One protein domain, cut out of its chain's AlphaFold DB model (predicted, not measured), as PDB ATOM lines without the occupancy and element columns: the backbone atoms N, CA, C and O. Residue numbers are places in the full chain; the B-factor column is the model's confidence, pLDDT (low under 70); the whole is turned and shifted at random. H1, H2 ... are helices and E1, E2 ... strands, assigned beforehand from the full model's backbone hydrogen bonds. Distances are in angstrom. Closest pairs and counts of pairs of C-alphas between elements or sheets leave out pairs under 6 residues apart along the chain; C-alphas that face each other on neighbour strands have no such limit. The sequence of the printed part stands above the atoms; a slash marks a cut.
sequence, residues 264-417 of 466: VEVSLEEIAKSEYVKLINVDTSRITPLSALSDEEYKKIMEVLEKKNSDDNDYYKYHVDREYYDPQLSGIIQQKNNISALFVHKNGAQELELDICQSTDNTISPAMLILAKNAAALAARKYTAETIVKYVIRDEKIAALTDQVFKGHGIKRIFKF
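AT A GLANCE: This is residues 264 to 417 of the 466 residues of an uncharacterized protein of Pseudobutyrivibrio sp. JW11 (UniProt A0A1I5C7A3). A twisted sheet of five strands curls round the long helix H4 on one face, while H3 crosses its other face, making three layers with the sheet between helices. The short helices H1, H2 and H5 gather round H4's side of the sheet, and the last strand, E6, has its centre farthest from the mean of the C-alphas. The printed part has 154 residues, in chain order E1 H1 H2 H3 E2 E3 E4 H4 E5 H5 E6; the sheet's order is E1, E5, E4, E3, E2, mixed, and the class is mixed helices and strands. The whole is compact, with a radius of gyration of the C-alphas of 15.2 A and spans of 38 by 37 by 32 A.

IN THESE COORDINATES: Find C-alpha 264 at (19.995, 28.029, 39.779), where E1 begins and runs to 267, followed by H1, residues 268 to 273, and H2, residues 275 to 279. H3, residues 295 to 309, is 21.1 A long. Next come E2, residues 331 to 335, E3, residues 338 to 346, 26.8 A, and E4, residues 352 to 358, 19.7 A. H4, residues 366 to 382, begins at (8.428, 28.779, 23.412) and measures 24.7 A. Then read E5, residues 388 to 392, H5, residues 396 to 405, and E6, residues 411 to 417, which ends at (17.421, 22.227, 55.808).

HOW THE PARTS SIT: Start at edge strand E1: it is antiparallel to E5, with N 264 and O 391 2.9 A apart, within hydrogen-bond range. E5 is parallel to E4, N 390 to O 352 2.8 A; E4, H4 and E5 form a strand-helix-strand unit, two parallel strands joined through a helix, with a right-handed crossover. E2, E3 and E4 form a meander, each strand the antiparallel neighbour of the one before; E2 and E3 are a hairpin, with N 333 and O 340 2.8 A apart, and E3 and E4 are a hairpin, with N 341 and O 357 2.8 A apart, both pairs within hydrogen-bond range. H4 is on the sheet, its closest C-alphas to E3 being Leu 371 and Leu 342, 6.3 A. On the opposite face H3, at a height of 9.7 A, runs across the strands, at 69 degrees to E3 on the local plane. H1 touches H4 with residues 376 to 380 of H4 alone, closest C-alphas Leu 268 and Ala 380, 6.2 A, at a steep tilt of 62 degrees, opposite ways. H2 and H5 only just touch, with 3 pairs of C-alphas within 8 A, closest Tyr 276 and Val 405, 5.4 A. E6 pairs with no named strand; its Ile 411 and Val 264 of E1 are their closest C-alphas, 5.0 A. Every O i to N i+4 pair is within hydrogen-bond range in H1, H2, H3 and H5, and 12 of 13 in H4.

THE WHOLE: The two C-alphas farthest apart, Ser 285 and Phe 417, are 43.6 A apart. The printed part has no cut; the links H2 to H3 and H3 to E2 are long. Mean pLDDT of the printed part is 74.0, and it is under 70 at residues 275 to 282, 308 to 320, 359 to 365 and 392 to 417.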
ATOM      1  N   VAL A 264      18.959  27.789  40.773       70.25
ATOM      2  CA  VAL A 264      19.995  28.029  39.779       70.25
ATOM      3  C   VAL A 264      20.792  29.235  40.184       70.25
ATOM      4  O   VAL A 264      20.244  30.306  40.405       70.25
ATOM      5  N   GLU A 265      22.100  29.028  40.237       77.44
ATOM      6  CA  GLU A 265      23.105  30.043  40.484       77.44
ATOM      7  C   GLU A 265      24.170  29.868  39.400       77.44
ATOM      8  O   GLU A 265      24.958  28.918  39.428       77.44
ATOM      9  N   VAL A 266      24.139  30.744  38.398       78.06
ATOM     10  CA  VAL A 266      24.975  30.632  37.195       78.06
ATOM     11  C   VAL A 266      25.513  31.999  36.785       78.06
ATOM     12  O   VAL A 266      24.811  33.005  36.865       78.06
ATOM     13  N   SER A 267      26.762  32.061  36.332       83.31
ATOM     14  CA  SER A 267      27.362  33.313  35.850       83.31
ATOM     15  C   SER A 267      26.915  33.660  34.426       83.31
ATOM     16  O   SER A 267      26.687  32.772  33.600       83.31
ATOM     17  N   LEU A 268      26.872  34.951  34.073       82.88
ATOM     18  CA  LEU A 268      26.609  35.376  32.687       82.88
ATOM     19  C   LEU A 268      27.595  34.757  31.678       82.88
ATOM     20  O   LEU A 268      27.207  34.470  30.541       82.88
ATOM     21  N   GLU A 269      28.848  34.514  32.074       83.06
ATOM     22  CA  GLU A 269      29.844  33.820  31.250       83.06
ATOM     23  C   GLU A 269      29.404  32.393  30.881       83.06
ATOM     24  O   GLU A 269      29.520  31.976  29.724       83.06
ATOM     25  N   GLU A 270      28.886  31.638  31.849       78.62
ATOM     26  CA  GLU A 270      28.391  30.274  31.642       78.62
ATOM     27  C   GLU A 270      27.122  30.266  30.790       78.62
ATOM     28  O   GLU A 270      27.020  29.471  29.848       78.62
ATOM     29  N   ILE A 271      26.202  31.210  31.031       76.38
ATOM     30  CA  ILE A 271      25.013  31.390  30.187       76.38
ATOM     31  C   ILE A 271      25.426  31.657  28.733       76.38
ATOM     32  O   ILE A 271      24.891  31.045  27.808       76.38
ATOM     33  N   ALA A 272      26.418  32.523  28.504       75.25
ATOM     34  CA  ALA A 272      26.913  32.835  27.162       75.25
ATOM     35  C   ALA A 272      27.565  31.627  26.459       75.25
ATOM     36  O   ALA A 272      27.574  31.539  25.222       75.25
ATOM     37  N   LYS A 273      28.114  30.675  27.223       75.94
ATOM     38  CA  LYS A 273      28.712  29.445  26.690       75.94
ATOM     39  C   LYS A 273      27.668  28.386  26.326       75.94
ATOM     40  O   LYS A 273      27.964  27.605  25.415       75.94
ATOM     41  N   SER A 274      26.475  28.414  26.930       71.38
ATOM     42  CA  SER A 274      25.386  27.456  26.679       71.38
ATOM     43  C   SER A 274      25.070  27.295  25.185       71.38
ATOM     44  O   SER A 274      24.833  28.263  24.454       71.38
ATOM     45  N   GLU A 275      25.045  26.044  24.713       66.56
ATOM     46  CA  GLU A 275      24.649  25.714  23.338       66.56
ATOM     47  C   GLU A 275      23.191  26.087  23.063       66.56
ATOM     48  O   GLU A 275      22.855  26.513  21.959       66.56
ATOM     49  N   TYR A 276      22.329  26.009  24.076       63.97
ATOM     50  CA  TYR A 276      20.906  26.293  23.937       63.97
ATOM     51  C   TYR A 276      20.650  27.766  23.587       63.97
ATOM     52  O   TYR A 276      19.899  28.084  22.661       63.97
ATOM     53  N   VAL A 277      21.383  28.675  24.243       64.31
ATOM     54  CA  VAL A 277      21.368  30.112  23.929       64.31
ATOM     55  C   VAL A 277      21.891  30.370  22.511       64.31
ATOM     56  O   VAL A 277      21.444  31.304  21.847       64.31
ATOM     57  N   LYS A 278      22.782  29.534  21.974       65.94
ATOM     58  CA  LYS A 278      23.296  29.682  20.600       65.94
ATOM     59  C   LYS A 278      22.324  29.156  19.538       65.94
ATOM     60  O   LYS A 278      22.265  29.730  18.455       65.94
ATOM     61  N   LEU A 279      21.551  28.114  19.845       61.50
ATOM     62  CA  LEU A 279      20.729  27.378  18.874       61.50
ATOM     63  C   LEU A 279      19.371  28.023  18.552       61.50
ATOM     64  O   LEU A 279      18.860  27.840  17.448       61.50
ATOM     65  N   ILE A 280      18.772  28.791  19.467       65.31
ATOM     66  CA  ILE A 280      17.466  29.422  19.206       65.31
ATOM     67  C   ILE A 280      17.647  30.632  18.287       65.31
ATOM     68  O   ILE A 280      18.243  31.622  18.694       65.31
ATOM     69  N   ASN A 281      17.098  30.638  17.074       64.69
ATOM     70  CA  ASN A 281      17.054  31.872  16.284       64.69
ATOM     71  C   ASN A 281      15.910  32.755  16.811       64.69
ATOM     72  O   ASN A 281      14.740  32.420  16.628       64.69
ATOM     73  N   VAL A 282      16.235  33.824  17.543       63.62
ATOM     74  CA  VAL A 282      15.227  34.616  18.262       63.62
ATOM     75  C   VAL A 282      14.721  35.743  17.383       63.62
ATOM     76  O   VAL A 282      15.437  36.704  17.114       63.62
ATOM     77  N   ASP A 283      13.456  35.646  16.988       71.12
ATOM     78  CA  ASP A 283      12.700  36.800  16.524       71.12
ATOM     79  C   ASP A 283      12.307  37.659  17.737       71.12
ATOM     80  O   ASP A 283      11.280  37.434  18.379       71.12
ATOM     81  N   THR A 284      13.157  38.628  18.077       74.50
ATOM     82  CA  THR A 284      12.929  39.537  19.211       74.50
ATOM     83  C   THR A 284      11.827  40.560  18.938       74.50
ATOM     84  O   THR A 284      11.442  41.272  19.857       74.50
ATOM     85  N   SER A 285      11.283  40.638  17.713       79.69
ATOM     86  CA  SER A 285      10.226  41.604  17.367       79.69
ATOM     87  C   SER A 285       8.915  41.376  18.124       79.69
ATOM     88  O   SER A 285       8.071  42.264  18.189       79.69
ATOM     89  N   ARG A 286       8.749  40.184  18.711       83.12
ATOM     90  CA  ARG A 286       7.580  39.801  19.512       83.12
ATOM     91  C   ARG A 286       7.705  40.166  20.989       83.12
ATOM     92  O   ARG A 286       6.722  40.028  21.711       83.12
ATOM     93  N   ILE A 287       8.896  40.563  21.436       89.88
ATOM     94  CA  ILE A 287       9.140  40.957  22.822       89.88
ATOM     95  C   ILE A 287       8.832  42.440  22.952       89.88
ATOM     96  O   ILE A 287       9.434  43.270  22.275       89.88
ATOM     97  N   THR A 288       7.930  42.764  23.870       92.81
ATOM     98  CA  THR A 288       7.721  44.137  24.319       92.81
ATOM     99  C   THR A 288       8.540  44.340  25.594       92.81
ATOM    100  O   THR A 288       8.236  43.691  26.597       92.81
ATOM    101  N   PRO A 289       9.611  45.155  25.578       92.38
ATOM    102  CA  PRO A 289      10.370  45.456  26.788       92.38
ATOM    103  C   PRO A 289       9.521  46.295  27.748       92.38
ATOM    104  O   PRO A 289       8.677  47.076  27.300       92.38
ATOM    105  N   LEU A 290       9.779  46.195  29.053       91.75
ATOM    106  CA  LEU A 290       9.039  46.970  30.059       91.75
ATOM    107  C   LEU A 290       9.128  48.483  29.818       91.75
ATOM    108  O   LEU A 290       8.148  49.193  30.017       91.75
ATOM    109  N   SER A 291      10.260  48.969  29.302       90.81
ATOM    110  CA  SER A 291      10.456  50.380  28.944       90.81
ATOM    111  C   SER A 291       9.515  50.898  27.852       90.81
ATOM    112  O   SER A 291       9.442  52.106  27.644       90.81
ATOM    113  N   ALA A 292       8.878  50.008  27.085       92.75
ATOM    114  CA  ALA A 292       7.955  50.369  26.011       92.75
ATOM    115  C   ALA A 292       6.482  50.332  26.444       92.75
ATOM    116  O   ALA A 292       5.629  50.768  25.675       92.75
ATOM    117  N   LEU A 293       6.189  49.817  27.642       91.25
ATOM    118  CA  LEU A 293       4.838  49.750  28.187       91.25
ATOM    119  C   LEU A 293       4.505  51.052  28.911       91.25
ATOM    120  O   LEU A 293       5.283  51.527  29.743       91.25
ATOM    121  N   SER A 294       3.326  51.599  28.635       90.69
ATOM    122  CA  SER A 294       2.728  52.614  29.501       90.69
ATOM    123  C   SER A 294       2.345  52.021  30.862       90.69
ATOM    124  O   SER A 294       2.181  50.809  31.004       90.69
ATOM    125  N   ASP A 295       2.173  52.874  31.872       87.50
ATOM    126  CA  ASP A 295       1.804  52.432  33.224       87.50
ATOM    127  C   ASP A 295       0.440  51.721  33.239       87.50
ATOM    128  O   ASP A 295       0.248  50.746  33.962       87.50
ATOM    129  N   GLU A 296      -0.497  52.170  32.397       88.88
ATOM    130  CA  GLU A 296      -1.810  51.536  32.224       88.88
ATOM    131  C   GLU A 296      -1.695  50.148  31.581       88.88
ATOM    132  O   GLU A 296      -2.367  49.207  32.006       88.88
ATOM    133  N   GLU A 297      -0.831  49.995  30.571       90.44
ATOM    134  CA  GLU A 297      -0.575  48.696  29.940       90.44
ATOM    135  C   GLU A 297       0.109  47.732  30.905       90.44
ATOM    136  O   GLU A 297      -0.287  46.570  30.971       90.44
ATOM    137  N   TYR A 298       1.095  48.211  31.668       89.44
ATOM    138  CA  TYR A 298       1.771  47.416  32.686       89.44
ATOM    139  C   TYR A 298       0.775  46.904  33.730       89.44
ATOM    140  O   TYR A 298       0.657  45.693  33.900       89.44
ATOM    141  N   LYS A 299      -0.017  47.799  34.342       87.19
ATOM    142  CA  LYS A 299      -1.043  47.422  35.331       87.19
ATOM    143  C   LYS A 299      -2.014  46.386  34.781       87.19
ATOM    144  O   LYS A 299      -2.223  45.354  35.402       87.19
ATOM    145  N   LYS A 300      -2.527  46.600  33.568       87.12
ATOM    146  CA  LYS A 300      -3.443  45.655  32.921       87.12
ATOM    147  C   LYS A 300      -2.804  44.288  32.661       87.12
ATOM    148  O   LYS A 300      -3.493  43.272  32.692       87.12
ATOM    149  N   ILE A 301      -1.513  44.245  32.339       86.69
ATOM    150  CA  ILE A 301      -0.796  42.981  32.147       86.69
ATOM    151  C   ILE A 301      -0.625  42.259  33.484       86.69
ATOM    152  O   ILE A 301      -0.905  41.061  33.533       86.69
ATOM    153  N   MET A 302      -0.231  42.973  34.543       83.44
ATOM    154  CA  MET A 302      -0.118  42.404  35.887       83.44
ATOM    155  C   MET A 302      -1.466  41.859  36.366       83.44
ATOM    156  O   MET A 302      -1.530  40.690  36.716       83.44
ATOM    157  N   GLU A 303      -2.563  42.606  36.199       81.25
ATOM    158  CA  GLU A 303      -3.928  42.143  36.512       81.25
ATOM    159  C   GLU A 303      -4.311  40.846  35.767       81.25
ATOM    160  O   GLU A 303      -5.027  39.991  36.290       81.25
ATOM    161  N   VAL A 304      -3.864  40.672  34.517       80.81
ATOM    162  CA  VAL A 304      -4.135  39.446  33.741       80.81
ATOM    163  C   VAL A 304      -3.263  38.279  34.201       80.81
ATOM    164  O   VAL A 304      -3.733  37.139  34.177       80.81
ATOM    165  N   LEU A 305      -2.003  38.538  34.562       78.06
ATOM    166  CA  LEU A 305      -1.110  37.533  35.142       78.06
ATOM    167  C   LEU A 305      -1.634  37.083  36.515       78.06
ATOM    168  O   LEU A 305      -1.702  35.883  36.757       78.06
ATOM    169  N   GLU A 306      -2.100  38.022  37.340       73.12
ATOM    170  CA  GLU A 306      -2.766  37.799  38.629       73.12
ATOM    171  C   GLU A 306      -3.999  36.919  38.476       73.12
ATOM    172  O   GLU A 306      -4.041  35.805  38.986       73.12
ATOM    173  N   LYS A 307      -4.976  37.371  37.684       70.00
ATOM    174  CA  LYS A 307      -6.286  36.722  37.570       70.00
ATOM    175  C   LYS A 307      -6.236  35.284  37.045       70.00
ATOM    176  O   LYS A 307      -7.168  34.513  37.248       70.00
ATOM    177  N   LYS A 308      -5.206  34.942  36.272       63.72
ATOM    178  CA  LYS A 308      -5.030  33.589  35.724       63.72
ATOM    179  C   LYS A 308      -4.160  32.685  36.595       63.72
ATOM    180  O   LYS A 308      -4.169  31.485  36.348       63.72
ATOM    181  N   ASN A 309      -3.445  33.255  37.561       55.72
ATOM    182  CA  ASN A 309      -2.746  32.523  38.614       55.72
ATOM    183  C   ASN A 309      -3.584  32.420  39.905       55.72
ATOM    184  O   ASN A 309      -3.226  31.654  40.791       55.72
ATOM    185  N   SER A 310      -4.686  33.171  40.016       47.03
ATOM    186  CA  SER A 310      -5.634  33.094  41.127       47.03
ATOM    187  C   SER A 310      -6.728  32.053  40.853       47.03
ATOM    188  O   SER A 310      -7.657  32.320  40.085       47.03
ATOM    189  N   ASP A 311      -6.676  30.909  41.530       44.38
ATOM    190  CA  ASP A 311      -7.862  30.081  41.789       44.38
ATOM    191  C   ASP A 311      -8.714  30.745  42.892       44.38
ATOM    192  O   ASP A 311      -8.782  30.283  44.023       44.38
ATOM    193  N   ASP A 312      -9.319  31.899  42.579       40.41
ATOM    194  CA  ASP A 312     -10.196  32.700  43.463       40.41
ATOM    195  C   ASP A 312      -9.572  33.266  44.765       40.41
ATOM    196  O   ASP A 312     -10.266  33.952  45.517       40.41
ATOM    197  N   ASN A 313      -8.267  33.095  45.013       40.09
ATOM    198  CA  ASN A 313      -7.578  33.736  46.143       40.09
ATOM    199  C   ASN A 313      -6.993  35.116  45.771       40.09
ATOM    200  O   ASN A 313      -6.037  35.222  44.998       40.09
ATOM    201  N   ASP A 314      -7.545  36.172  46.383       39.50
ATOM    202  CA  ASP A 314      -7.203  37.608  46.244       39.50
ATOM    203  C   ASP A 314      -5.760  37.983  46.683       39.50
ATOM    204  O   ASP A 314      -5.397  39.162  46.704       39.50
ATOM    205  N   TYR A 315      -4.925  37.001  47.042       37.91
ATOM    206  CA  TYR A 315      -3.596  37.210  47.633       37.91
ATOM    207  C   TYR A 315      -2.540  37.688  46.626       37.91
ATOM    208  O   TYR A 315      -1.556  38.331  46.991       37.91
ATOM    209  N   TYR A 316      -2.749  37.415  45.335       47.94
ATOM    210  CA  TYR A 316      -1.871  37.895  44.273       47.94
ATOM    211  C   TYR A 316      -2.159  39.350  43.958       47.94
ATOM    212  O   TYR A 316      -2.890  39.686  43.028       47.94
ATOM    213  N   LYS A 317      -1.514  40.224  44.708       49.88
ATOM    214  CA  LYS A 317      -1.252  41.572  44.251       49.88
ATOM    215  C   LYS A 317       0.233  41.655  43.966       49.88
ATOM    216  O   LYS A 317       1.017  41.983  44.851       49.88
ATOM    217  N   TYR A 318       0.622  41.376  42.721       52.75
ATOM    218  CA  TYR A 318       1.923  41.777  42.192       52.75
ATOM    219  C   TYR A 318       1.904  43.310  42.087       52.75
ATOM    220  O   TYR A 318       1.776  43.907  41.020       52.75
ATOM    221  N   HIS A 319       1.979  43.974  43.235       56.12
ATOM    222  CA  HIS A 319       2.082  45.422  43.362       56.12
ATOM    223  C   HIS A 319       3.545  45.840  43.469       56.12
ATOM    224  O   HIS A 319       3.890  46.797  44.157       56.12
ATOM    225  N   VAL A 320       4.422  45.106  42.791       68.75
ATOM    226  CA  VAL A 320       5.793  45.539  42.611       68.75
ATOM    227  C   VAL A 320       5.785  46.560  41.480       68.75
ATOM    228  O   VAL A 320       5.423  46.254  40.345       68.75
ATOM    229  N   ASP A 321       6.126  47.801  41.810       77.00
ATOM    230  CA  ASP A 321       6.182  48.885  40.836       77.00
ATOM    231  C   ASP A 321       7.154  48.548  39.697       77.00
ATOM    232  O   ASP A 321       8.201  47.926  39.900       77.00
ATOM    233  N   ARG A 322       6.839  49.004  38.476       84.06
ATOM    234  CA  ARG A 322       7.645  48.732  37.272       84.06
ATOM    235  C   ARG A 322       9.114  49.120  37.472       84.06
ATOM    236  O   ARG A 322       9.997  48.489  36.897       84.06
ATOM    237  N   GLU A 323       9.363  50.163  38.258       85.25
ATOM    238  CA  GLU A 323      10.676  50.716  38.586       85.25
ATOM    239  C   GLU A 323      11.569  49.761  39.392       85.25
ATOM    240  O   GLU A 323      12.787  49.946  39.395       85.25
ATOM    241  N   TYR A 324      10.997  48.748  40.048       84.94
ATOM    242  CA  TYR A 324      11.761  47.692  40.712       84.94
ATOM    243  C   TYR A 324      12.549  46.842  39.707       84.94
ATOM    244  O   TYR A 324      13.683  46.432  39.959       84.94
ATOM    245  N   TYR A 325      11.959  46.610  38.535       89.12
ATOM    246  CA  TYR A 325      12.539  45.780  37.495       89.12
ATOM    247  C   TYR A 325      13.431  46.585  36.553       89.12
ATOM    248  O   TYR A 325      13.212  47.761  36.273       89.12
ATOM    249  N   ASP A 326      14.419  45.916  35.965       91.25
ATOM    250  CA  ASP A 326      15.224  46.462  34.885       91.25
ATOM    251  C   ASP A 326      14.364  46.564  33.615       91.25
ATOM    252  O   ASP A 326      14.040  45.537  33.004       91.25
ATOM    253  N   PRO A 327      13.999  47.777  33.162       89.94
ATOM    254  CA  PRO A 327      12.976  47.940  32.136       89.94
ATOM    255  C   PRO A 327      13.460  47.535  30.737       89.94
ATOM    256  O   PRO A 327      12.652  47.411  29.817       89.94
ATOM    257  N   GLN A 328      14.774  47.353  30.553       89.38
ATOM    258  CA  GLN A 328      15.363  46.928  29.282       89.38
ATOM    259  C   GLN A 328      15.577  45.416  29.218       89.38
ATOM    260  O   GLN A 328      15.474  44.838  28.137       89.38
ATOM    261  N   LEU A 329      15.911  44.791  30.349       90.75
ATOM    262  CA  LEU A 329      16.131  43.343  30.423       90.75
ATOM    263  C   LEU A 329      14.825  42.576  30.580       90.75
ATOM    264  O   LEU A 329      14.686  41.486  30.023       90.75
ATOM    265  N   SER A 330      13.876  43.170  31.298       91.75
ATOM    266  CA  SER A 330      12.548  42.615  31.504       91.75
ATOM    267  C   SER A 330      11.699  42.764  30.245       91.75
ATOM    268  O   SER A 330      11.745  43.791  29.555       91.75
ATOM    269  N   GLY A 331      10.879  41.761  29.947       91.56
ATOM    270  CA  GLY A 331      10.065  41.776  28.742       91.56
ATOM    271  C   GLY A 331       8.865  40.847  28.789       91.56
ATOM    272  O   GLY A 331       8.786  39.918  29.591       91.56
ATOM    273  N   ILE A 332       7.933  41.116  27.877       90.94
ATOM    274  CA  ILE A 332       6.635  40.452  27.807       90.94
ATOM    275  C   ILE A 332       6.360  40.012  26.369       90.94
ATOM    276  O   ILE A 332       6.656  40.725  25.407       90.94
ATOM    277  N   ILE A 333       5.776  38.828  26.214       89.75
ATOM    278  CA  ILE A 333       5.231  38.322  24.954       89.75
ATOM    279  C   ILE A 333       3.741  38.070  25.157       89.75
ATOM    280  O   ILE A 333       3.344  37.203  25.934       89.75
ATOM    281  N   GLN A 334       2.915  38.796  24.407       87.06
ATOM    282  CA  GLN A 334       1.464  38.635  24.421       87.06
ATOM    283  C   GLN A 334       0.991  37.885  23.170       87.06
ATOM    284  O   GLN A 334       1.273  38.276  22.036       87.06
ATOM    285  N   GLN A 335       0.250  36.794  23.364       81.62
ATOM    286  CA  GLN A 335      -0.329  35.971  22.303       81.62
ATOM    287  C   GLN A 335      -1.815  35.724  22.579       81.62
ATOM    288  O   GLN A 335      -2.177  34.830  23.339       81.62
ATOM    289  N   LYS A 336      -2.706  36.476  21.919       78.50
ATOM    290  CA  LYS A 336      -4.165  36.403  22.141       78.50
ATOM    291  C   LYS A 336      -4.517  36.614  23.627       78.50
ATOM    292  O   LYS A 336      -4.405  37.735  24.106       78.50
ATOM    293  N   ASN A 337      -4.899  35.547  24.334       72.62
ATOM    294  CA  ASN A 337      -5.297  35.556  25.748       72.62
ATOM    295  C   ASN A 337      -4.171  35.100  26.690       72.62
ATOM    296  O   ASN A 337      -4.416  34.900  27.879       72.62
ATOM    297  N   ASN A 338      -2.972  34.883  26.154       78.38
ATOM    298  CA  ASN A 338      -1.827  34.340  26.864       78.38
ATOM    299  C   ASN A 338      -0.738  35.401  26.970       78.38
ATOM    300  O   ASN A 338      -0.409  36.066  25.986       78.38
ATOM    301  N   ILE A 339      -0.176  35.534  28.161       83.38
ATOM    302  CA  ILE A 339       0.923  36.434  28.480       83.38
ATOM    303  C   ILE A 339       2.049  35.577  29.045       83.38
ATOM    304  O   ILE A 339       1.821  34.716  29.891       83.38
ATOM    305  N   SER A 340       3.257  35.793  28.546       83.88
ATOM    306  CA  SER A 340       4.488  35.302  29.156       83.88
ATOM    307  C   SER A 340       5.338  36.517  29.482       83.88
ATOM    308  O   SER A 340       5.553  37.352  28.601       83.88
ATOM    309  N   ALA A 341       5.791  36.627  30.719       85.31
ATOM    310  CA  ALA A 341       6.623  37.714  31.197       85.31
ATOM    311  C   ALA A 341       7.854  37.145  31.901       85.31
ATOM    312  O   ALA A 341       7.787  36.139  32.609       85.31
ATOM    313  N   LEU A 342       8.985  37.796  31.659       85.94
ATOM    314  CA  LEU A 342      10.221  37.586  32.391       85.94
ATOM    315  C   LEU A 342      10.630  38.943  32.937       85.94
ATOM    316  O   LEU A 342      10.944  39.850  32.157       85.94
ATOM    317  N   PHE A 343      10.625  39.067  34.254       87.06
ATOM    318  CA  PHE A 343      11.126  40.241  34.938       87.06
ATOM    319  C   PHE A 343      12.526  39.958  35.470       87.06
ATOM    320  O   PHE A 343      12.841  38.849  35.888       87.06
ATOM    321  N   VAL A 344      13.390  40.957  35.369       89.06
ATOM    322  CA  VAL A 344      14.787  40.891  35.787       89.06
ATOM    323  C   VAL A 344      15.028  42.075  36.695       89.06
ATOM    324  O   VAL A 344      14.769  43.204  36.283       89.06
ATOM    325  N   HIS A 345      15.564  41.854  37.883       89.69
ATOM    326  CA  HIS A 345      16.024  42.933  38.751       89.69
ATOM    327  C   HIS A 345      17.424  42.619  39.278       89.69
ATOM    328  O   HIS A 345      17.908  41.492  39.171       89.69
ATOM    329  N   LYS A 346      18.114  43.650  39.767       87.81
ATOM    330  CA  LYS A 346      19.449  43.514  40.346       87.81
ATOM    331  C   LYS A 346      19.354  43.784  41.841       87.81
ATOM    332  O   LYS A 346      19.057  44.920  42.207       87.81
ATOM    333  N   ASN A 347      19.605  42.769  42.659       84.88
ATOM    334  CA  ASN A 347      19.488  42.882  44.111       84.88
ATOM    335  C   ASN A 347      20.637  43.716  44.713       84.88
ATOM    336  O   ASN A 347      21.606  44.085  44.025       84.88
ATOM    337  N   GLY A 348      20.559  44.021  46.012       79.38
ATOM    338  CA  GLY A 348      21.596  44.809  46.693       79.38
ATOM    339  C   GLY A 348      22.987  44.149  46.694       79.38
ATOM    340  O   GLY A 348      23.999  44.857  46.647       79.38
ATOM    341  N   ALA A 349      23.058  42.815  46.608       81.81
ATOM    342  CA  ALA A 349      24.297  42.042  46.443       81.81
ATOM    343  C   ALA A 349      24.886  42.085  45.016       81.81
ATOM    344  O   ALA A 349      25.938  41.503  44.756       81.81
ATOM    345  N   GLN A 350      24.269  42.842  44.102       85.44
ATOM    346  CA  GLN A 350      24.662  42.984  42.698       85.44
ATOM    347  C   GLN A 350      24.436  41.732  41.834       85.44
ATOM    348  O   GLN A 350      24.999  41.641  40.738       85.44
ATOM    349  N   GLU A 351      23.588  40.816  42.281       86.81
ATOM    350  CA  GLU A 351      23.177  39.619  41.550       86.81
ATOM    351  C   GLU A 351      21.904  39.908  40.743       86.81
ATOM    352  O   GLU A 351      21.148  40.826  41.064       86.81
ATOM    353  N   LEU A 352      21.685  39.162  39.661       86.62
ATOM    354  CA  LEU A 352      20.475  39.265  38.849       86.62
ATOM    355  C   LEU A 352      19.469  38.211  39.285       86.62
ATOM    356  O   LEU A 352      19.745  37.019  39.174       86.62
ATOM    357  N   GLU A 353      18.295  38.650  39.698       84.31
ATOM    358  CA  GLU A 353      17.174  37.784  40.038       84.31
ATOM    359  C   GLU A 353      16.127  37.821  38.926       84.31
ATOM    360  O   GLU A 353      15.935  38.841  38.250       84.31
ATOM    361  N   LEU A 354      15.494  36.672  38.702       80.06
ATOM    362  CA  LEU A 354      14.523  36.470  37.636       80.06
ATOM    363  C   LEU A 354      13.159  36.119  38.228       80.06
ATOM    364  O   LEU A 354      13.057  35.161  38.984       80.06
ATOM    365  N   ASP A 355      12.112  36.804  37.778       77.94
ATOM    366  CA  ASP A 355      10.729  36.424  38.067       77.94
ATOM    367  C   ASP A 355      10.048  35.994  36.768       77.94
ATOM    368  O   ASP A 355      10.015  36.725  35.770       77.94
ATOM    369  N   ILE A 356       9.537  34.764  36.759       75.81
ATOM    370  CA  ILE A 356       8.901  34.148  35.593       75.81
ATOM    371  C   ILE A 356       7.396  34.090  35.829       75.81
ATOM    372  O   ILE A 356       6.936  33.399  36.733       75.81
ATOM    373  N   CYS A 357       6.622  34.755  34.969       75.69
ATOM    374  CA  CYS A 357       5.161  34.761  35.049       75.69
ATOM    375  C   CYS A 357       4.543  34.317  33.717       75.69
ATOM    376  O   CYS A 357       4.922  34.791  32.642       75.69
ATOM    377  N   GLN A 358       3.552  33.427  33.757       72.50
ATOM    378  CA  GLN A 358       2.887  32.924  32.556       72.50
ATOM    379  C   GLN A 358       1.393  32.725  32.808       72.50
ATOM    380  O   GLN A 358       1.011  32.187  33.831       72.50
ATOM    381  N   SER A 359       0.550  33.111  31.848       69.06
ATOM    382  CA  SER A 359      -0.912  32.989  31.940       69.06
ATOM    383  C   SER A 359      -1.500  31.955  30.966       69.06
ATOM    384  O   SER A 359      -2.568  32.152  30.377       69.06
ATOM    385  N   THR A 360      -0.784  30.856  30.723       61.06
ATOM    386  CA  THR A 360      -1.209  29.794  29.789       61.06
ATOM    387  C   THR A 360      -1.439  28.473  30.497       61.06
ATOM    388  O   THR A 360      -0.788  28.226  31.501       61.06
ATOM    389  N   ASP A 361      -2.201  27.585  29.861       54.16
ATOM    390  CA  ASP A 361      -2.451  26.191  30.243       54.16
ATOM    391  C   ASP A 361      -1.146  25.367  30.354       54.16
ATOM    392  O   ASP A 361      -0.781  24.610  29.453       54.16
ATOM    393  N   ASN A 362      -0.410  25.545  31.454       48.50
ATOM    394  CA  ASN A 362       0.509  24.585  32.062       48.50
ATOM    395  C   ASN A 362       1.557  23.915  31.150       48.50
ATOM    396  O   ASN A 362       2.105  22.868  31.499       48.50
ATOM    397  N   THR A 363       1.879  24.513  30.004       52.81
ATOM    398  CA  THR A 363       2.907  24.071  29.060       52.81
ATOM    399  C   THR A 363       3.943  25.173  28.909       52.81
ATOM    400  O   THR A 363       3.610  26.344  28.716       52.81
ATOM    401  N   ILE A 364       5.219  24.793  28.999       54.41
ATOM    402  CA  ILE A 364       6.339  25.714  28.807       54.41
ATOM    403  C   ILE A 364       6.200  26.331  27.418       54.41
ATOM    404  O   ILE A 364       6.347  25.649  26.398       54.41
ATOM    405  N   SER A 365       5.889  27.624  27.369       64.56
ATOM    406  CA  SER A 365       5.711  28.297  26.093       64.56
ATOM    407  C   SER A 365       7.085  28.540  25.469       64.56
ATOM    408  O   SER A 365       7.975  29.063  26.145       64.56
ATOM    409  N   PRO A 366       7.272  28.284  24.161       73.44
ATOM    410  CA  PRO A 366       8.428  28.779  23.412       73.44
ATOM    411  C   PRO A 366       8.696  30.282  23.622       73.44
ATOM    412  O   PRO A 366       9.818  30.740  23.426       73.44
ATOM    413  N   ALA A 367       7.685  31.052  24.047       78.19
ATOM    414  CA  ALA A 367       7.822  32.446  24.452       78.19
ATOM    415  C   ALA A 367       8.803  32.647  25.624       78.19
ATOM    416  O   ALA A 367       9.627  33.557  25.556       78.19
ATOM    417  N   MET A 368       8.780  31.791  26.652       77.00
ATOM    418  CA  MET A 368       9.673  31.931  27.811       77.00
ATOM    419  C   MET A 368      11.141  31.748  27.434       77.00
ATOM    420  O   MET A 368      12.004  32.482  27.902       77.00
ATOM    421  N   LEU A 369      11.421  30.833  26.507       74.62
ATOM    422  CA  LEU A 369      12.766  30.639  25.969       74.62
ATOM    423  C   LEU A 369      13.273  31.851  25.191       74.62
ATOM    424  O   LEU A 369      14.444  32.219  25.292       74.62
ATOM    425  N   ILE A 370      12.387  32.476  24.414       80.94
ATOM    426  CA  ILE A 370      12.692  33.695  23.663       80.94
ATOM    427  C   ILE A 370      12.993  34.847  24.635       80.94
ATOM    428  O   ILE A 370      13.995  35.540  24.451       80.94
ATOM    429  N   LEU A 371      12.182  35.005  25.687       84.81
ATOM    430  CA  LEU A 371      12.388  35.999  26.744       84.81
ATOM    431  C   LEU A 371      13.715  35.790  27.482       84.81
ATOM    432  O   LEU A 371      14.534  36.707  27.516       84.81
ATOM    433  N   ALA A 372      13.972  34.576  27.983       79.00
ATOM    434  CA  ALA A 372      15.193  34.236  28.715       79.00
ATOM    435  C   ALA A 372      16.454  34.492  27.882       79.00
ATOM    436  O   ALA A 372      17.406  35.119  28.349       79.00
ATOM    437  N   LYS A 373      16.448  34.085  26.607       79.12
ATOM    438  CA  LYS A 373      17.579  34.345  25.714       79.12
ATOM    439  C   LYS A 373      17.785  35.840  25.454       79.12
ATOM    440  O   LYS A 373      18.929  36.294  25.420       79.12
ATOM    441  N   ASN A 374      16.713  36.597  25.225       85.31
ATOM    442  CA  ASN A 374      16.821  38.035  25.001       85.31
ATOM    443  C   ASN A 374      17.378  38.751  26.240       85.31
ATOM    444  O   ASN A 374      18.326  39.526  26.109       85.31
ATOM    445  N   ALA A 375      16.858  38.430  27.428       86.94
ATOM    446  CA  ALA A 375      17.343  38.965  28.696       86.94
ATOM    447  C   ALA A 375      18.827  38.644  28.915       86.94
ATOM    448  O   ALA A 375      19.612  39.557  29.149       86.94
ATOM    449  N   ALA A 376      19.246  37.387  28.720       80.69
ATOM    450  CA  ALA A 376      20.651  36.990  28.828       80.69
ATOM    451  C   ALA A 376      21.563  37.761  27.855       80.69
ATOM    452  O   ALA A 376      22.634  38.235  28.235       80.69
ATOM    453  N   ALA A 377      21.138  37.927  26.597       80.50
ATOM    454  CA  ALA A 377      21.914  38.642  25.586       80.50
ATOM    455  C   ALA A 377      22.061  40.141  25.894       80.50
ATOM    456  O   ALA A 377      23.103  40.729  25.594       80.50
ATOM    457  N   LEU A 378      21.029  40.766  26.463       87.38
ATOM    458  CA  LEU A 378      21.078  42.161  26.892       87.38
ATOM    459  C   LEU A 378      21.876  42.320  28.196       87.38
ATOM    460  O   LEU A 378      22.703  43.228  28.288       87.38
ATOM    461  N   ALA A 379      21.713  41.405  29.154       87.94
ATOM    462  CA  ALA A 379      22.448  41.391  30.415       87.94
ATOM    463  C   ALA A 379      23.958  41.262  30.179       87.94
ATOM    464  O   ALA A 379      24.726  42.048  30.723       87.94
ATOM    465  N   ALA A 380      24.385  40.377  29.272       83.19
ATOM    466  CA  ALA A 380      25.792  40.214  28.892       83.19
ATOM    467  C   ALA A 380      26.420  41.461  28.235       83.19
ATOM    468  O   ALA A 380      27.641  41.563  28.145       83.19
ATOM    469  N   ARG A 381      25.608  42.410  27.745       86.19
ATOM    470  CA  ARG A 381      26.087  43.711  27.237       86.19
ATOM    471  C   ARG A 381      26.121  44.785  28.320       86.19
ATOM    472  O   ARG A 381      26.861  45.754  28.174       86.19
ATOM    473  N   LYS A 382      25.276  44.646  29.344       90.25
ATOM    474  CA  LYS A 382      25.074  45.638  30.404       90.25
ATOM    475  C   LYS A 382      25.967  45.385  31.624       90.25
ATOM    476  O   LYS A 382      26.401  46.346  32.251       90.25
ATOM    477  N   TYR A 383      26.242  44.123  31.943       90.62
ATOM    478  CA  TYR A 383      26.943  43.694  33.154       90.62
ATOM    479  C   TYR A 383      28.234  42.924  32.849       90.62
ATOM    480  O   TYR A 383      28.541  42.625  31.694       90.62
ATOM    481  N   THR A 384      29.020  42.637  33.890       88.38
ATOM    482  CA  THR A 384      30.282  41.891  33.772       88.38
ATOM    483  C   THR A 384      30.024  40.391  33.624       88.38
ATOM    484  O   THR A 384      28.987  39.889  34.059       88.38
ATOM    485  N   ALA A 385      30.969  39.663  33.028       85.00
ATOM    486  CA  ALA A 385      30.831  38.230  32.757       85.00
ATOM    487  C   ALA A 385      30.652  37.394  34.042       85.00
ATOM    488  O   ALA A 385      29.976  36.369  34.026       85.00
ATOM    489  N   GLU A 386      31.201  37.875  35.155       86.44
ATOM    490  CA  GLU A 386      31.160  37.251  36.478       86.44
ATOM    491  C   GLU A 386      29.851  37.519  37.239       86.44
ATOM    492  O   GLU A 386      29.671  36.999  38.336       86.44
ATOM    493  N   THR A 387      28.942  38.337  36.694       87.81
ATOM    494  CA  THR A 387      27.659  38.627  37.352       87.81
ATOM    495  C   THR A 387      26.847  37.341  37.488       87.81
ATOM    496  O   THR A 387      26.637  36.634  36.496       87.81
ATOM    497  N   ILE A 388      26.393  37.053  38.708       85.19
ATOM    498  CA  ILE A 388      25.600  35.867  39.036       85.19
ATOM    499  C   ILE A 388      24.129  36.117  38.711       85.19
ATOM    500  O   ILE A 388      23.597  37.192  38.985       85.19
ATOM    501  N   VAL A 389      23.488  35.113  38.120       79.25
ATOM    502  CA  VAL A 389      22.047  35.025  37.898       79.25
ATOM    503  C   VAL A 389      21.484  33.982  38.857       79.25
ATOM    504  O   VAL A 389      21.942  32.836  38.843       79.25
ATOM    505  N   LYS A 390      20.500  34.384  39.668       78.06
ATOM    506  CA  LYS A 390      19.776  33.540  40.616       78.06
ATOM    507  C   LYS A 390      18.318  33.368  40.209       78.06
ATOM    508  O   LYS A 390      17.657  34.314  39.783       78.06
ATOM    509  N   TYR A 391      17.822  32.143  40.339       71.75
ATOM    510  CA  TYR A 391      16.418  31.817  40.124       71.75
ATOM    511  C   TYR A 391      16.010  30.604  40.964       71.75
ATOM    512  O   TYR A 391      16.665  29.560  40.907       71.75
ATOM    513  N   VAL A 392      14.907  30.729  41.707       67.00
ATOM    514  CA  VAL A 392      14.301  29.621  42.456       67.00
ATOM    515  C   VAL A 392      13.332  28.881  41.543       67.00
ATOM    516  O   VAL A 392      12.378  29.461  41.025       67.00
ATOM    517  N   ILE A 393      13.543  27.581  41.355       63.81
ATOM    518  CA  ILE A 393      12.652  26.768  40.537       63.81
ATOM    519  C   ILE A 393      11.515  26.230  41.413       63.81
ATOM    520  O   ILE A 393      11.710  25.303  42.195       63.81
ATOM    521  N   ARG A 394      10.313  26.788  41.237       57.66
ATOM    522  CA  ARG A 394       9.097  26.396  41.979       57.66
ATOM    523  C   ARG A 394       8.202  25.372  41.260       57.66
ATOM    524  O   ARG A 394       7.293  24.827  41.865       57.66
ATOM    525  N   ASP A 395       8.455  25.089  39.981       59.00
ATOM    526  CA  ASP A 395       7.656  24.165  39.153       59.00
ATOM    527  C   ASP A 395       8.595  23.208  38.397       59.00
ATOM    528  O   ASP A 395       9.553  23.655  37.759       59.00
ATOM    529  N   GLU A 396       8.318  21.899  38.420       59.00
ATOM    530  CA  GLU A 396       9.086  20.870  37.699       59.00
ATOM    531  C   GLU A 396       9.209  21.130  36.187       59.00
ATOM    532  O   GLU A 396      10.205  20.769  35.559       59.00
ATOM    533  N   LYS A 397       8.230  21.786  35.568       59.81
ATOM    534  CA  LYS A 397       8.279  22.202  34.162       59.81
ATOM    535  C   LYS A 397       9.286  23.319  33.969       59.81
ATOM    536  O   LYS A 397      10.071  23.284  33.021       59.81
ATOM    537  N   ILE A 398       9.308  24.296  34.872       60.34
ATOM    538  CA  ILE A 398      10.344  25.328  34.848       60.34
ATOM    539  C   ILE A 398      11.703  24.698  35.173       60.34
ATOM    540  O   ILE A 398      12.694  25.079  34.552       60.34
ATOM    541  N   ALA A 399      11.757  23.668  36.023       62.28
ATOM    542  CA  ALA A 399      12.963  22.878  36.268       62.28
ATOM    543  C   ALA A 399      13.468  22.239  34.976       62.28
ATOM    544  O   ALA A 399      14.609  22.457  34.587       62.28
ATOM    545  N   ALA A 400      12.588  21.547  34.250       63.59
ATOM    546  CA  ALA A 400      12.910  20.910  32.980       63.59
ATOM    547  C   ALA A 400      13.347  21.925  31.910       63.59
ATOM    548  O   ALA A 400      14.219  21.625  31.092       63.59
ATOM    549  N   LEU A 401      12.764  23.129  31.905       64.62
ATOM    550  CA  LEU A 401      13.199  24.216  31.031       64.62
ATOM    551  C   LEU A 401      14.611  24.670  31.374       64.62
ATOM    552  O   LEU A 401      15.472  24.792  30.506       64.62
ATOM    553  N   THR A 402      14.825  24.919  32.654       64.50
ATOM    554  CA  THR A 402      16.083  25.377  33.216       64.50
ATOM    555  C   THR A 402      17.182  24.345  32.943       64.50
ATOM    556  O   THR A 402      18.225  24.689  32.393       64.50
ATOM    557  N   ASP A 403      16.900  23.057  33.136       65.31
ATOM    558  CA  ASP A 403      17.778  21.938  32.770       65.31
ATOM    559  C   ASP A 403      18.134  21.918  31.276       65.31
ATOM    560  O   ASP A 403      19.252  21.566  30.900       65.31
ATOM    561  N   GLN A 404      17.200  22.288  30.395       63.34
ATOM    562  CA  GLN A 404      17.463  22.372  28.956       63.34
ATOM    563  C   GLN A 404      18.312  23.592  28.591       63.34
ATOM    564  O   GLN A 404      19.236  23.470  27.781       63.34
ATOM    565  N   VAL A 405      18.013  24.755  29.174       60.38
ATOM    566  CA  VAL A 405      18.713  26.021  28.906       60.38
ATOM    567  C   VAL A 405      20.139  25.994  29.462       60.38
ATOM    568  O   VAL A 405      21.064  26.483  28.806       60.38
ATOM    569  N   PHE A 406      20.335  25.368  30.621       60.72
ATOM    570  CA  PHE A 406      21.604  25.312  31.351       60.72
ATOM    571  C   PHE A 406      22.224  23.907  31.354       60.72
ATOM    572  O   PHE A 406      23.021  23.553  32.224       60.72
ATOM    573  N   LYS A 407      21.889  23.084  30.352       56.62
ATOM    574  CA  LYS A 407      22.349  21.694  30.243       56.62
ATOM    575  C   LYS A 407      23.875  21.591  30.342       56.62
ATOM    576  O   LYS A 407      24.597  22.070  29.471       56.62
ATOM    577  N   GLY A 408      24.358  20.906  31.381       55.16
ATOM    578  CA  GLY A 408      25.788  20.693  31.639       55.16
ATOM    579  C   GLY A 408      26.470  21.779  32.479       55.16
ATOM    580  O   GLY A 408      27.631  21.593  32.843       55.16
ATOM    581  N   HIS A 409      25.771  22.866  32.825       53.62
ATOM    582  CA  HIS A 409      26.268  23.974  33.644       53.62
ATOM    583  C   HIS A 409      25.238  24.330  34.736       53.62
ATOM    584  O   HIS A 409      24.418  25.221  34.568       53.62
ATOM    585  N   GLY A 410      25.300  23.599  35.856       53.94
ATOM    586  CA  GLY A 410      24.988  24.129  37.189       53.94
ATOM    587  C   GLY A 410      23.534  24.417  37.581       53.94
ATOM    588  O   GLY A 410      23.290  25.484  38.130       53.94
ATOM    589  N   ILE A 411      22.596  23.461  37.467       51.66
ATOM    590  CA  ILE A 411      21.559  23.406  38.517       51.66
ATOM    591  C   ILE A 411      22.268  22.923  39.781       51.66
ATOM    592  O   ILE A 411      22.577  21.736  39.921       51.66
ATOM    593  N   LYS A 412      22.567  23.848  40.691       55.72
ATOM    594  CA  LYS A 412      22.946  23.477  42.048       55.72
ATOM    595  C   LYS A 412      21.649  23.148  42.770       55.72
ATOM    596  O   LYS A 412      20.924  24.033  43.194       55.72
ATOM    597  N   ARG A 413      21.340  21.860  42.922       51.41
ATOM    598  CA  ARG A 413      20.303  21.465  43.881       51.41
ATOM    599  C   ARG A 413      20.815  21.868  45.256       51.41
ATOM    600  O   ARG A 413      21.753  21.247  45.756       51.41
ATOM    601  N   ILE A 414      20.264  22.944  45.806       53.06
ATOM    602  CA  ILE A 414      20.645  23.394  47.132       53.06
ATOM    603  C   ILE A 414      19.920  22.470  48.093       53.06
ATOM    604  O   ILE A 414      18.693  22.367  48.093       53.06
ATOM    605  N   PHE A 415      20.713  21.721  48.852       41.41
ATOM    606  CA  PHE A 415      20.186  20.996  49.987       41.41
ATOM    607  C   PHE A 415      19.762  22.036  51.009       41.41
ATOM    608  O   PHE A 415      20.607  22.776  51.520       41.41
ATOM    609  N   LYS A 416      18.458  22.124  51.241       50.47
ATOM    610  CA  LYS A 416      17.902  23.057  52.200       50.47
ATOM    611  C   LYS A 416      17.501  22.254  53.420       50.47
ATOM    612  O   LYS A 416      16.750  21.286  53.328       50.47
ATOM    613  N   PHE A 417      18.050  22.626  54.566       41.81
ATOM    614  CA  PHE A 417      17.421  22.227  55.808       41.81
ATOM    615  C   PHE A 417      16.221  23.146  55.959       41.81
ATOM    616  O   PHE A 417      16.392  24.340  56.191       41.81
TER     617      PHE A 417